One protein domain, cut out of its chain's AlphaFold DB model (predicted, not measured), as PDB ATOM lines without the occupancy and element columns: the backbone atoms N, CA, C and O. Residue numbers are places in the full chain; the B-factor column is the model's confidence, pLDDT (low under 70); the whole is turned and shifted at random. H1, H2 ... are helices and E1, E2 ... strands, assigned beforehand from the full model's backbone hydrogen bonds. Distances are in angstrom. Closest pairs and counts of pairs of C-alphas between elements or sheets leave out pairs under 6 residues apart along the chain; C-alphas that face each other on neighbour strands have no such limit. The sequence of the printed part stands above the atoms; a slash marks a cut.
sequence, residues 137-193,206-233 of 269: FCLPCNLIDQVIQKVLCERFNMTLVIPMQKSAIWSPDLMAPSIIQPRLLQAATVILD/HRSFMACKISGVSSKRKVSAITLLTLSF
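Overview. This is residues 137 to 193 and 206 to 233 of the 269 residues of an uncharacterized protein of Smittium culicis (UniProt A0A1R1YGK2). A small sheet of three strands has one helix, H1, packed along E1 and E3, near the first residue of E1 and the last residue of E3. Two long stretches without a named element loop away from the sheet: residues 165 to 182 return to E2, and residues 216 to 233 make a wide tail. The printed part has 85 residues, with one named helix and three named strands in the order H1, E1, E2, E3; the sheet's order is E1, E3, E2, all antiparallel. The class is mixed, helices and strands, though under half of the residues are in named elements. The whole is only just compact, close to loose, with a radius of gyration of the C-alphas of 13.8 A and spans of 43 by 30 by 21 A.

Arrangement. Begin with H1, residues 141 to 154, where every O i to N i+4 pair is within hydrogen-bond range. A tight link leads to E1, residues 157 to 164, an edge strand. Its antiparallel neighbour is the inner strand E3, residues 208 to 215, at 159 degrees; look for N 160 and O 212, 2.8 A apart. On the other side of E3 find the edge strand E2, residues 183 to 186, antiparallel at 152 degrees, with N 185 and O 209 2.7 A apart. H1 is on the sheet, making two layers, a helix on one face of a sheet. It lies over E1 and E3 at a height of 9.4 A over the sheet, and runs along the strands, at 2 degrees to E1 on the local plane. Its closest C-alphas to E3 are those of Val 151 and Ser 215, 6.6 A.

Along the chain. Find C-alpha 141 at (21.791, 56.287, -27.649); from there H1 runs 20.1 A. E1 measures 21.5 A and E2 9.4 A. E3 runs 23.1 A, ending at C-alpha 215, (34.226, 49.486, -15.354).

Size, cuts and confidence. The C-alphas farthest apart, of Asp 193 and Lys 220, are 46.1 A from each other. Residues 194 to 205 are not printed, and C-alphas 193 and 206 are 18.6 A apart across the cut. The link from E1 to E2 is long. The model's pLDDT is under 70 at residues 137 to 139, 167 to 173, 187 to 193 and 219 to 233.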
ATOM      1  N   PHE A 137      19.470  50.725 -37.921       48.47
ATOM      2  CA  PHE A 137      19.232  51.191 -36.559       48.47
ATOM      3  C   PHE A 137      20.540  51.290 -35.773       48.47
ATOM      4  O   PHE A 137      21.167  50.292 -35.415       48.47
ATOM      5  N   CYS A 138      20.934  52.527 -35.473       58.00
ATOM      6  CA  CYS A 138      21.740  52.808 -34.299       58.00
ATOM      7  C   CYS A 138      20.994  52.238 -33.090       58.00
ATOM      8  O   CYS A 138      19.784  52.450 -32.961       58.00
ATOM      9  N   LEU A 139      21.703  51.539 -32.197       61.88
ATOM     10  CA  LEU A 139      21.213  51.379 -30.831       61.88
ATOM     11  C   LEU A 139      20.788  52.775 -30.376       61.88
ATOM     12  O   LEU A 139      21.612  53.690 -30.486       61.88
ATOM     13  N   PRO A 140      19.523  52.978 -29.974       70.06
ATOM     14  CA  PRO A 140      19.115  54.300 -29.552       70.06
ATOM     15  C   PRO A 140      20.076  54.694 -28.426       70.06
ATOM     16  O   PRO A 140      20.384  53.871 -27.561       70.06
ATOM     17  N   CYS A 141      20.674  55.889 -28.519       72.75
ATOM     18  CA  CYS A 141      21.791  56.287 -27.649       72.75
ATOM     19  C   CYS A 141      21.445  56.090 -26.162       72.75
ATOM     20  O   CYS A 141      22.290  55.681 -25.373       72.75
ATOM     21  N   ASN A 142      20.154  56.218 -25.838       79.06
ATOM     22  CA  ASN A 142      19.581  55.921 -24.533       79.06
ATOM     23  C   ASN A 142      19.902  54.512 -23.989       79.06
ATOM     24  O   ASN A 142      20.018  54.366 -22.777       79.06
ATOM     25  N   LEU A 143      20.057  53.479 -24.824       84.81
ATOM     26  CA  LEU A 143      20.370  52.126 -24.364       84.81
ATOM     27  C   LEU A 143      21.836  52.015 -23.954       84.81
ATOM     28  O   LEU A 143      22.147  51.377 -22.952       84.81
ATOM     29  N   ILE A 144      22.730  52.654 -24.707       85.38
ATOM     30  CA  ILE A 144      24.149  52.718 -24.355       85.38
ATOM     31  C   ILE A 144      24.294  53.442 -23.017       85.38
ATOM     32  O   ILE A 144      24.956  52.924 -22.117       85.38
ATOM     33  N   ASP A 145      23.599  54.565 -22.846       85.62
ATOM     34  CA  ASP A 145      23.629  55.332 -21.602       85.62
ATOM     35  C   ASP A 145      23.048  54.531 -20.431       85.62
ATOM     36  O   ASP A 145      23.635  54.508 -19.352       85.62
ATOM     37  N   GLN A 146      21.953  53.791 -20.633       89.88
ATOM     38  CA  GLN A 146      21.391  52.901 -19.609       89.88
ATOM     39  C   GLN A 146      22.356  51.779 -19.217       89.88
ATOM     40  O   GLN A 146      22.510  51.486 -18.029       89.88
ATOM     41  N   VAL A 147      23.025  51.160 -20.195       88.69
ATOM     42  CA  VAL A 147      24.039  50.130 -19.934       88.69
ATOM     43  C   VAL A 147      25.199  50.729 -19.144       88.69
ATOM     44  O   VAL A 147      25.605  50.148 -18.139       88.69
ATOM     45  N   ILE A 148      25.696  51.906 -19.535       88.31
ATOM     46  CA  ILE A 148      26.770  52.607 -18.822       88.31
ATOM     47  C   ILE A 148      26.348  52.935 -17.391       88.31
ATOM     48  O   ILE A 148      27.063  52.580 -16.456       88.31
ATOM     49  N   GLN A 149      25.188  53.567 -17.208       88.94
ATOM     50  CA  GLN A 149      24.664  53.927 -15.889       88.94
ATOM     51  C   GLN A 149      24.548  52.699 -14.998       88.94
ATOM     52  O   GLN A 149      24.971  52.724 -13.848       88.94
ATOM     53  N   LYS A 150      24.067  51.582 -15.542       90.50
ATOM     54  CA  LYS A 150      23.981  50.336 -14.792       90.50
ATOM     55  C   LYS A 150      25.342  49.780 -14.401       90.50
ATOM     56  O   LYS A 150      25.532  49.402 -13.247       90.50
ATOM     57  N   VAL A 151      26.283  49.747 -15.343       90.88
ATOM     58  CA  VAL A 151      27.660  49.313 -15.086       90.88
ATOM     59  C   VAL A 151      28.260  50.151 -13.956       90.88
ATOM     60  O   VAL A 151      28.799  49.575 -13.013       90.88
ATOM     61  N   LEU A 152      28.084  51.477 -14.000       88.38
ATOM     62  CA  LEU A 152      28.518  52.427 -12.971       88.38
ATOM     63  C   LEU A 152      27.838  52.194 -11.615       88.38
ATOM     64  O   LEU A 152      28.528  52.057 -10.603       88.38
ATOM     65  N   CYS A 153      26.508  52.102 -11.579       90.44
ATOM     66  CA  CYS A 153      25.742  51.895 -10.349       90.44
ATOM     67  C   CYS A 153      26.075  50.558  -9.673       90.44
ATOM     68  O   CYS A 153      26.221  50.507  -8.452       90.44
ATOM     69  N   GLU A 154      26.221  49.484 -10.449       92.62
ATOM     70  CA  GLU A 154      26.480  48.135  -9.929       92.62
ATOM     71  C   GLU A 154      27.975  47.831  -9.747       92.62
ATOM     72  O   GLU A 154      28.328  46.740  -9.299       92.62
ATOM     73  N   ARG A 155      28.869  48.779 -10.069       91.25
ATOM     74  CA  ARG A 155      30.334  48.615  -9.979       91.25
ATOM     75  C   ARG A 155      30.861  47.370 -10.713       91.25
ATOM     76  O   ARG A 155      31.844  46.758 -10.299       91.25
ATOM     77  N   PHE A 156      30.210  46.991 -11.809       90.44
ATOM     78  CA  PHE A 156      30.517  45.788 -12.589       90.44
ATOM     79  C   PHE A 156      31.522  46.084 -13.719       90.44
ATOM     80  O   PHE A 156      31.743  47.232 -14.083       90.44
ATOM     81  N   ASN A 157      32.164  45.053 -14.277       90.06
ATOM     82  CA  ASN A 157      33.055  45.172 -15.433       90.06
ATOM     83  C   ASN A 157      32.427  44.530 -16.671       90.06
ATOM     84  O   ASN A 157      32.298  43.308 -16.723       90.06
ATOM     85  N   MET A 158      32.120  45.329 -17.691       92.38
ATOM     86  CA  MET A 158      31.500  44.866 -18.934       92.38
ATOM     87  C   MET A 158      32.431  45.013 -20.132       92.38
ATOM     88  O   MET A 158      33.199  45.970 -20.219       92.38
ATOM     89  N   THR A 159      32.309  44.115 -21.108       92.69
ATOM     90  CA  THR A 159      32.803  44.350 -22.469       92.69
ATOM     91  C   THR A 159      31.615  44.567 -23.392       92.69
ATOM     92  O   THR A 159      30.798  43.669 -23.576       92.69
ATOM     93  N   LEU A 160      31.521  45.770 -23.949       92.00
ATOM     94  CA  LEU A 160      30.493  46.172 -24.894       92.00
ATOM     95  C   LEU A 160      31.073  46.106 -26.310       92.00
ATOM     96  O   LEU A 160      32.111  46.713 -26.577       92.00
ATOM     97  N   VAL A 161      30.417  45.363 -27.203       90.75
ATOM     98  CA  VAL A 161      30.802  45.256 -28.619       90.75
ATOM     99  C   VAL A 161      29.731  45.932 -29.466       90.75
ATOM    100  O   VAL A 161      28.579  45.499 -29.462       90.75
ATOM    101  N   ILE A 162      30.105  46.997 -30.175       88.75
ATOM    102  CA  ILE A 162      29.188  47.847 -30.945       88.75
ATOM    103  C   ILE A 162      29.634  47.873 -32.415       88.75
ATOM    104  O   ILE A 162      30.826  48.027 -32.680       88.75
ATOM    105  N   PRO A 163      28.729  47.735 -33.394       85.38
ATOM    106  CA  PRO A 163      29.034  47.907 -34.802       85.38
ATOM    107  C   PRO A 163      29.407  49.361 -35.046       85.38
ATOM    108  O   PRO A 163      28.717  50.292 -34.634       85.38
ATOM    109  N   MET A 164      30.518  49.551 -35.733       83.69
ATOM    110  CA  MET A 164      31.039  50.862 -36.047       83.69
ATOM    111  C   MET A 164      30.462  51.308 -37.391       83.69
ATOM    112  O   MET A 164      30.817  50.780 -38.446       83.69
ATOM    113  N   GLN A 165      29.549  52.280 -37.351       77.62
ATOM    114  CA  GLN A 165      29.057  52.950 -38.553       77.62
ATOM    115  C   GLN A 165      30.033  54.059 -38.965       77.62
ATOM    116  O   GLN A 165      30.522  54.806 -38.120       77.62
ATOM    117  N   LYS A 166      30.306  54.188 -40.271       70.19
ATOM    118  CA  LYS A 166      31.274  55.160 -40.823       70.19
ATOM    119  C   LYS A 166      30.935  56.627 -40.514       70.19
ATOM    120  O   LYS A 166      31.821  57.468 -40.585       70.19
ATOM    121  N   SER A 167      29.677  56.924 -40.194       65.94
ATOM    122  CA  SER A 167      29.154  58.278 -39.985       65.94
ATOM    123  C   SER A 167      28.725  58.571 -38.544       65.94
ATOM    124  O   SER A 167      28.231  59.664 -38.279       65.94
ATOM    125  N   ALA A 168      28.857  57.620 -37.613       61.50
ATOM    126  CA  ALA A 168      28.343  57.812 -36.261       61.50
ATOM    127  C   ALA A 168      29.339  58.583 -35.384       61.50
ATOM    128  O   ALA A 168      30.474  58.152 -35.167       61.50
ATOM    129  N   ILE A 169      28.873  59.713 -34.849       55.91
ATOM    130  CA  ILE A 169      29.502  60.418 -33.734       55.91
ATOM    131  C   ILE A 169      29.282  59.537 -32.502       55.91
ATOM    132  O   ILE A 169      28.149  59.297 -32.088       55.91
ATOM    133  N   TRP A 170      30.366  58.987 -31.969       65.44
ATOM    134  CA  TRP A 170      30.329  58.160 -30.768       65.44
ATOM    135  C   TRP A 170      29.820  58.989 -29.597       65.44
ATOM    136  O   TRP A 170      30.176  60.161 -29.490       65.44
ATOM    137  N   SER A 171      29.029  58.377 -28.709       66.38
ATOM    138  CA  SER A 171      28.664  59.041 -27.459       66.38
ATOM    139  C   SER A 171      29.958  59.372 -26.704       66.38
ATOM    140  O   SER A 171      30.695  58.443 -26.350       66.38
ATOM    141  N   PRO A 172      30.285  60.657 -26.474       68.38
ATOM    142  CA  PRO A 172      31.458  61.026 -25.683       68.38
ATOM    143  C   PRO A 172      31.394  60.417 -24.273       68.38
ATOM    144  O   PRO A 172      32.435  60.145 -23.667       68.38
ATOM    145  N   ASP A 173      30.190  60.079 -23.807       69.69
ATOM    146  CA  ASP A 173      29.936  59.467 -22.505       69.69
ATOM    147  C   ASP A 173      30.420  58.014 -22.412       69.69
ATOM    148  O   ASP A 173      30.661  57.531 -21.309       69.69
ATOM    149  N   LEU A 174      30.666  57.321 -23.535       73.19
ATOM    150  CA  LEU A 174      31.323  56.000 -23.535       73.19
ATOM    151  C   LEU A 174      32.805  56.079 -23.158       73.19
ATOM    152  O   LEU A 174      33.370  55.101 -22.660       73.19
ATOM    153  N   MET A 175      33.453  57.220 -23.399       75.88
ATOM    154  CA  MET A 175      34.896  57.362 -23.203       75.88
ATOM    155  C   MET A 175      35.252  57.607 -21.736       75.88
ATOM    156  O   MET A 175      36.296  57.137 -21.277       75.88
ATOM    157  N   ALA A 176      34.383  58.285 -20.986       76.06
ATOM    158  CA  ALA A 176      34.592  58.589 -19.572       76.06
ATOM    159  C   ALA A 176      34.703  57.339 -18.662       76.06
ATOM    160  O   ALA A 176      35.644  57.286 -17.868       76.06
ATOM    161  N   PRO A 177      33.830  56.316 -18.774       74.94
ATOM    162  CA  PRO A 177      33.887  55.104 -17.955       74.94
ATOM    163  C   PRO A 177      34.761  53.992 -18.566       74.94
ATOM    164  O   PRO A 177      34.867  52.897 -18.002       74.94
ATOM    165  N   SER A 178      35.370  54.229 -19.733       75.19
ATOM    166  CA  SER A 178      36.237  53.242 -20.374       75.19
ATOM    167  C   SER A 178      37.522  53.040 -19.561       75.19
ATOM    168  O   SER A 178      38.272  53.974 -19.279       75.19
ATOM    169  N   ILE A 179      37.786  51.791 -19.176       72.38
ATOM    170  CA  ILE A 179      39.037  51.420 -18.491       72.38
ATOM    171  C   ILE A 179      40.186  51.394 -19.502       72.38
ATOM    172  O   ILE A 179      41.343  51.667 -19.188       72.38
ATOM    173  N   ILE A 180      39.848  50.989 -20.727       77.44
ATOM    174  CA  ILE A 180      40.769  50.734 -21.823       77.44
ATOM    175  C   ILE A 180      40.249  51.495 -23.035       77.44
ATOM    176  O   ILE A 180      39.045  51.496 -23.294       77.44
ATOM    177  N   GLN A 181      41.169  52.103 -23.785       78.56
ATOM    178  CA  GLN A 181      40.852  52.750 -25.052       78.56
ATOM    179  C   GLN A 181      40.071  51.778 -25.951       78.56
ATOM    180  O   GLN A 181      40.505  50.628 -26.110       78.56
ATOM    181  N   PRO A 182      38.934  52.204 -26.528       80.62
ATOM    182  CA  PRO A 182      38.148  51.329 -27.378       80.62
ATOM    183  C   PRO A 182      38.985  50.771 -28.525       80.62
ATOM    184  O   PRO A 182      39.792  51.481 -29.130       80.62
ATOM    185  N   ARG A 183      38.801  49.484 -28.817       79.31
ATOM    186  CA  ARG A 183      39.538  48.799 -29.879       79.31
ATOM    187  C   ARG A 183      38.673  48.625 -31.097       79.31
ATOM    188  O   ARG A 183      37.573  48.087 -30.998       79.31
ATOM    189  N   LEU A 184      39.222  49.017 -32.241       81.88
ATOM    190  CA  LEU A 184      38.661  48.678 -33.531       81.88
ATOM    191  C   LEU A 184      38.910  47.193 -33.801       81.88
ATOM    192  O   LEU A 184      40.051  46.752 -33.911       81.88
ATOM    193  N   LEU A 185      37.833  46.433 -33.901       80.25
ATOM    194  CA  LEU A 185      37.838  45.063 -34.371       80.25
ATOM    195  C   LEU A 185      37.463  45.086 -35.853       80.25
ATOM    196  O   LEU A 185      36.347  45.460 -36.220       80.25
ATOM    197  N   GLN A 186      38.399  44.700 -36.713       75.19
ATOM    198  CA  GLN A 186      38.084  44.418 -38.109       75.19
ATOM    199  C   GLN A 186      37.639  42.963 -38.207       75.19
ATOM    200  O   GLN A 186      38.371  42.057 -37.807       75.19
ATOM    201  N   ALA A 187      36.433  42.728 -38.721       68.56
ATOM    202  CA  ALA A 187      36.021  41.378 -39.068       68.56
ATOM    203  C   ALA A 187      36.834  40.946 -40.297       68.56
ATOM    204  O   ALA A 187      36.559  41.392 -41.409       68.56
ATOM    205  N   ALA A 188      37.870  40.131 -40.081       49.88
ATOM    206  CA  ALA A 188      38.794  39.748 -41.145       49.88
ATOM    207  C   ALA A 188      38.116  38.878 -42.211       49.88
ATOM    208  O   ALA A 188      38.425  39.002 -43.391       49.88
ATOM    209  N   THR A 189      37.152  38.033 -41.845       48.41
ATOM    210  CA  THR A 189      36.354  37.255 -42.802       48.41
ATOM    211  C   THR A 189      35.117  36.731 -42.082       48.41
ATOM    212  O   THR A 189      35.236  36.073 -41.052       48.41
ATOM    213  N   VAL A 190      33.919  37.012 -42.598       54.84
ATOM    214  CA  VAL A 190      32.722  36.265 -42.186       54.84
ATOM    215  C   VAL A 190      32.701  35.009 -43.047       54.84
ATOM    216  O   VAL A 190      32.359  35.083 -44.224       54.84
ATOM    217  N   ILE A 191      33.143  33.881 -42.491       44.50
ATOM    218  CA  ILE A 191      33.045  32.584 -43.164       44.50
ATOM    219  C   ILE A 191      31.584  32.146 -43.045       44.50
ATOM    220  O   ILE A 191      31.108  31.863 -41.948       44.50
ATOM    221  N   LEU A 192      30.862  32.160 -44.164       45.94
ATOM    222  CA  LEU A 192      29.520  31.590 -44.246       45.94
ATOM    223  C   LEU A 192      29.618  30.099 -44.576       45.94
ATOM    224  O   LEU A 192      30.558  29.668 -45.243       45.94
ATOM    225  N   ASP A 193      28.644  29.326 -44.102       48.69
ATOM    226  CA  ASP A 193      28.549  27.891 -44.366       48.69
ATOM    227  C   ASP A 193      28.438  27.627 -45.888       48.69
ATOM    228  O   ASP A 193      27.539  28.172 -46.538       48.69
ATOM    229  N   HIS A 206      33.101  45.737 -45.603       72.88
ATOM    230  CA  HIS A 206      33.926  45.723 -44.393       72.88
ATOM    231  C   HIS A 206      33.138  46.246 -43.185       72.88
ATOM    232  O   HIS A 206      32.899  47.450 -43.053       72.88
ATOM    233  N   ARG A 207      32.692  45.324 -42.322       80.94
ATOM    234  CA  ARG A 207      32.034  45.660 -41.062       80.94
ATOM    235  C   ARG A 207      33.118  45.842 -40.019       80.94
ATOM    236  O   ARG A 207      33.823  44.899 -39.661       80.94
ATOM    237  N   SER A 208      33.239  47.067 -39.545       85.69
ATOM    238  CA  SER A 208      34.055  47.380 -38.387       85.69
ATOM    239  C   SER A 208      33.199  47.233 -37.137       85.69
ATOM    240  O   SER A 208      32.034  47.629 -37.122       85.69
ATOM    241  N   PHE A 209      33.775  46.686 -36.077       88.44
ATOM    242  CA  PHE A 209      33.185  46.674 -34.745       88.44
ATOM    243  C   PHE A 209      34.120  47.409 -33.793       88.44
ATOM    244  O   PHE A 209      35.318  47.512 -34.037       88.44
ATOM    245  N   MET A 210      33.586  47.908 -32.692       87.19
ATOM    246  CA  MET A 210      34.367  48.448 -31.595       87.19
ATOM    247  C   MET A 210      34.079  47.637 -30.344       87.19
ATOM    248  O   MET A 210      32.919  47.452 -29.984       87.19
ATOM    249  N   ALA A 211      35.129  47.172 -29.678       90.06
ATOM    250  CA  ALA A 211      35.024  46.598 -28.345       90.06
ATOM    251  C   ALA A 211      35.521  47.613 -27.314       90.06
ATOM    252  O   ALA A 211      36.661  48.083 -27.386       90.06
ATOM    253  N   CYS A 212      34.670  47.934 -26.345       89.44
ATOM    254  CA  CYS A 212      34.989  48.800 -25.220       89.44
ATOM    255  C   CYS A 212      34.852  48.017 -23.911       89.44
ATOM    256  O   CYS A 212      33.851  47.331 -23.694       89.44
ATOM    257  N   LYS A 213      35.855  48.111 -23.031       91.50
ATOM    258  CA  LYS A 213      35.779  47.568 -21.670       91.50
ATOM    259  C   LYS A 213      35.426  48.697 -20.706       91.50
ATOM    260  O   LYS A 213      36.203  49.638 -20.540       91.50
ATOM    261  N   ILE A 214      34.272  48.578 -20.069       90.06
ATOM    262  CA  ILE A 214      33.698  49.569 -19.160       90.06
ATOM    263  C   ILE A 214      33.813  49.014 -17.737       90.06
ATOM    264  O   ILE A 214      33.459  47.855 -17.512       90.06
ATOM    265  N   SER A 215      34.312  49.812 -16.786       90.19
ATOM    266  CA  SER A 215      34.226  49.486 -15.354       90.19
ATOM    267  C   SER A 215      33.273  50.432 -14.671       90.19
ATOM    268  O   SER A 215      33.341  51.642 -14.873       90.19
ATOM    269  N   GLY A 216      32.469  49.882 -13.776       90.19
ATOM    270  CA  GLY A 216      31.731  50.662 -12.805       90.19
ATOM    271  C   GLY A 216      32.570  51.164 -11.636       90.19
ATOM    272  O   GLY A 216      32.098  51.968 -10.835       90.19
ATOM    273  N   VAL A 217      33.809  50.696 -11.503       85.31
ATOM    274  CA  VAL A 217      34.737  51.172 -10.485       85.31
ATOM    275  C   VAL A 217      35.528  52.328 -11.086       85.31
ATOM    276  O   VAL A 217      36.245  52.151 -12.068       85.31
ATOM    277  N   SER A 218      35.405  53.519 -10.494       70.25
ATOM    278  CA  SER A 218      36.216  54.678 -10.878       70.25
ATOM    279  C   SER A 218      37.698  54.342 -10.694       70.25
ATOM    280  O   SER A 218      38.227  54.355  -9.579       70.25
ATOM    281  N   SER A 219      38.380  53.976 -11.779       63.84
ATOM    282  CA  SER A 219      39.806  53.685 -11.733       63.84
ATOM    283  C   SER A 219      40.577  54.981 -11.952       63.84
ATOM    284  O   SER A 219      40.636  55.499 -13.066       63.84
ATOM    285  N   LYS A 220      41.241  55.482 -10.903       64.19
ATOM    286  CA  LYS A 220      42.188  56.609 -11.017       64.19
ATOM    287  C   LYS A 220      43.394  56.298 -11.923       64.19
ATOM    288  O   LYS A 220      44.123  57.207 -12.299       64.19
ATOM    289  N   ARG A 221      43.623  55.025 -12.271       53.25
ATOM    290  CA  ARG A 221      44.719  54.570 -13.138       53.25
ATOM    291  C   ARG A 221      44.183  54.039 -14.464       53.25
ATOM    292  O   ARG A 221      43.659  52.932 -14.519       53.25
ATOM    293  N   LYS A 222      44.409  54.793 -15.541       51.72
ATOM    294  CA  LYS A 222      44.366  54.283 -16.919       51.72
ATOM    295  C   LYS A 222      45.649  53.484 -17.181       51.72
ATOM    296  O   LYS A 222      46.610  54.025 -17.713       51.72
ATOM    297  N   VAL A 223      45.706  52.221 -16.763       34.94
ATOM    298  CA  VAL A 223      46.777  51.295 -17.179       34.94
ATOM    299  C   VAL A 223      46.127  50.233 -18.047       34.94
ATOM    300  O   VAL A 223      45.317  49.446 -17.565       34.94
ATOM    301  N   SER A 224      46.441  50.237 -19.340       42.94
ATOM    302  CA  SER A 224      45.890  49.264 -20.281       42.94
ATOM    303  C   SER A 224      46.940  48.204 -20.608       42.94
ATOM    304  O   SER A 224      47.869  48.440 -21.371       42.94
ATOM    305  N   ALA A 225      46.779  47.012 -20.029       36.56
ATOM    306  CA  ALA A 225      47.377  45.804 -20.582       36.56
ATOM    307  C   ALA A 225      46.569  45.398 -21.826       36.56
ATOM    308  O   ALA A 225      45.336  45.357 -21.807       36.56
ATOM    309  N   ILE A 226      47.266  45.163 -22.932       34.78
ATOM    310  CA  ILE A 226      46.679  44.879 -24.241       34.78
ATOM    311  C   ILE A 226      46.336  43.388 -24.310       34.78
ATOM    312  O   ILE A 226      47.211  42.575 -24.572       34.78
ATOM    313  N   THR A 227      45.067  43.018 -24.125       44.09
ATOM    314  CA  THR A 227      44.601  41.637 -24.366       44.09
ATOM    315  C   THR A 227      43.918  41.546 -25.730       44.09
ATOM    316  O   THR A 227      43.030  42.343 -26.045       44.09
ATOM    317  N   LEU A 228      44.364  40.609 -26.567       38.19
ATOM    318  CA  LEU A 228      43.742  40.307 -27.855       38.19
ATOM    319  C   LEU A 228      42.400  39.597 -27.608       38.19
ATOM    320  O   LEU A 228      42.344  38.636 -26.846       38.19
ATOM    321  N   LEU A 229      41.319  40.086 -28.216       48.09
ATOM    322  CA  LEU A 229      39.990  39.474 -28.142       48.09
ATOM    323  C   LEU A 229      39.679  38.833 -29.492       48.09
ATOM    324  O   LEU A 229      39.462  39.539 -30.476       48.09
ATOM    325  N   THR A 230      39.642  37.505 -29.518       43.06
ATOM    326  CA  THR A 230      39.179  36.734 -30.673       43.06
ATOM    327  C   THR A 230      37.719  36.364 -30.440       43.06
ATOM    328  O   THR A 230      37.399  35.669 -29.477       43.06
ATOM    329  N   LEU A 231      36.824  36.854 -31.298       49.56
ATOM    330  CA  LEU A 231      35.409  36.483 -31.297       49.56
ATOM    331  C   LEU A 231      35.157  35.540 -32.472       49.56
ATOM    332  O   LEU A 231      35.379  35.911 -33.622       49.56
ATOM    333  N   SER A 232      34.691  34.333 -32.175       43.44
ATOM    334  CA  SER A 232      34.163  33.386 -33.153       43.44
ATOM    335  C   SER A 232      32.667  33.207 -32.905       43.44
ATOM    336  O   SER A 232      32.215  33.163 -31.761       43.44
ATOM    337  N   PHE A 233      31.885  33.134 -33.979       51.47
ATOM    338  CA  PHE A 233      30.448  32.896 -33.905       51.47
ATOM    339  C   PHE A 233      30.160  31.467 -34.371       51.47
ATOM    340  O   PHE A 233      30.618  31.107 -35.457       51.47
TER     341      PHE A 233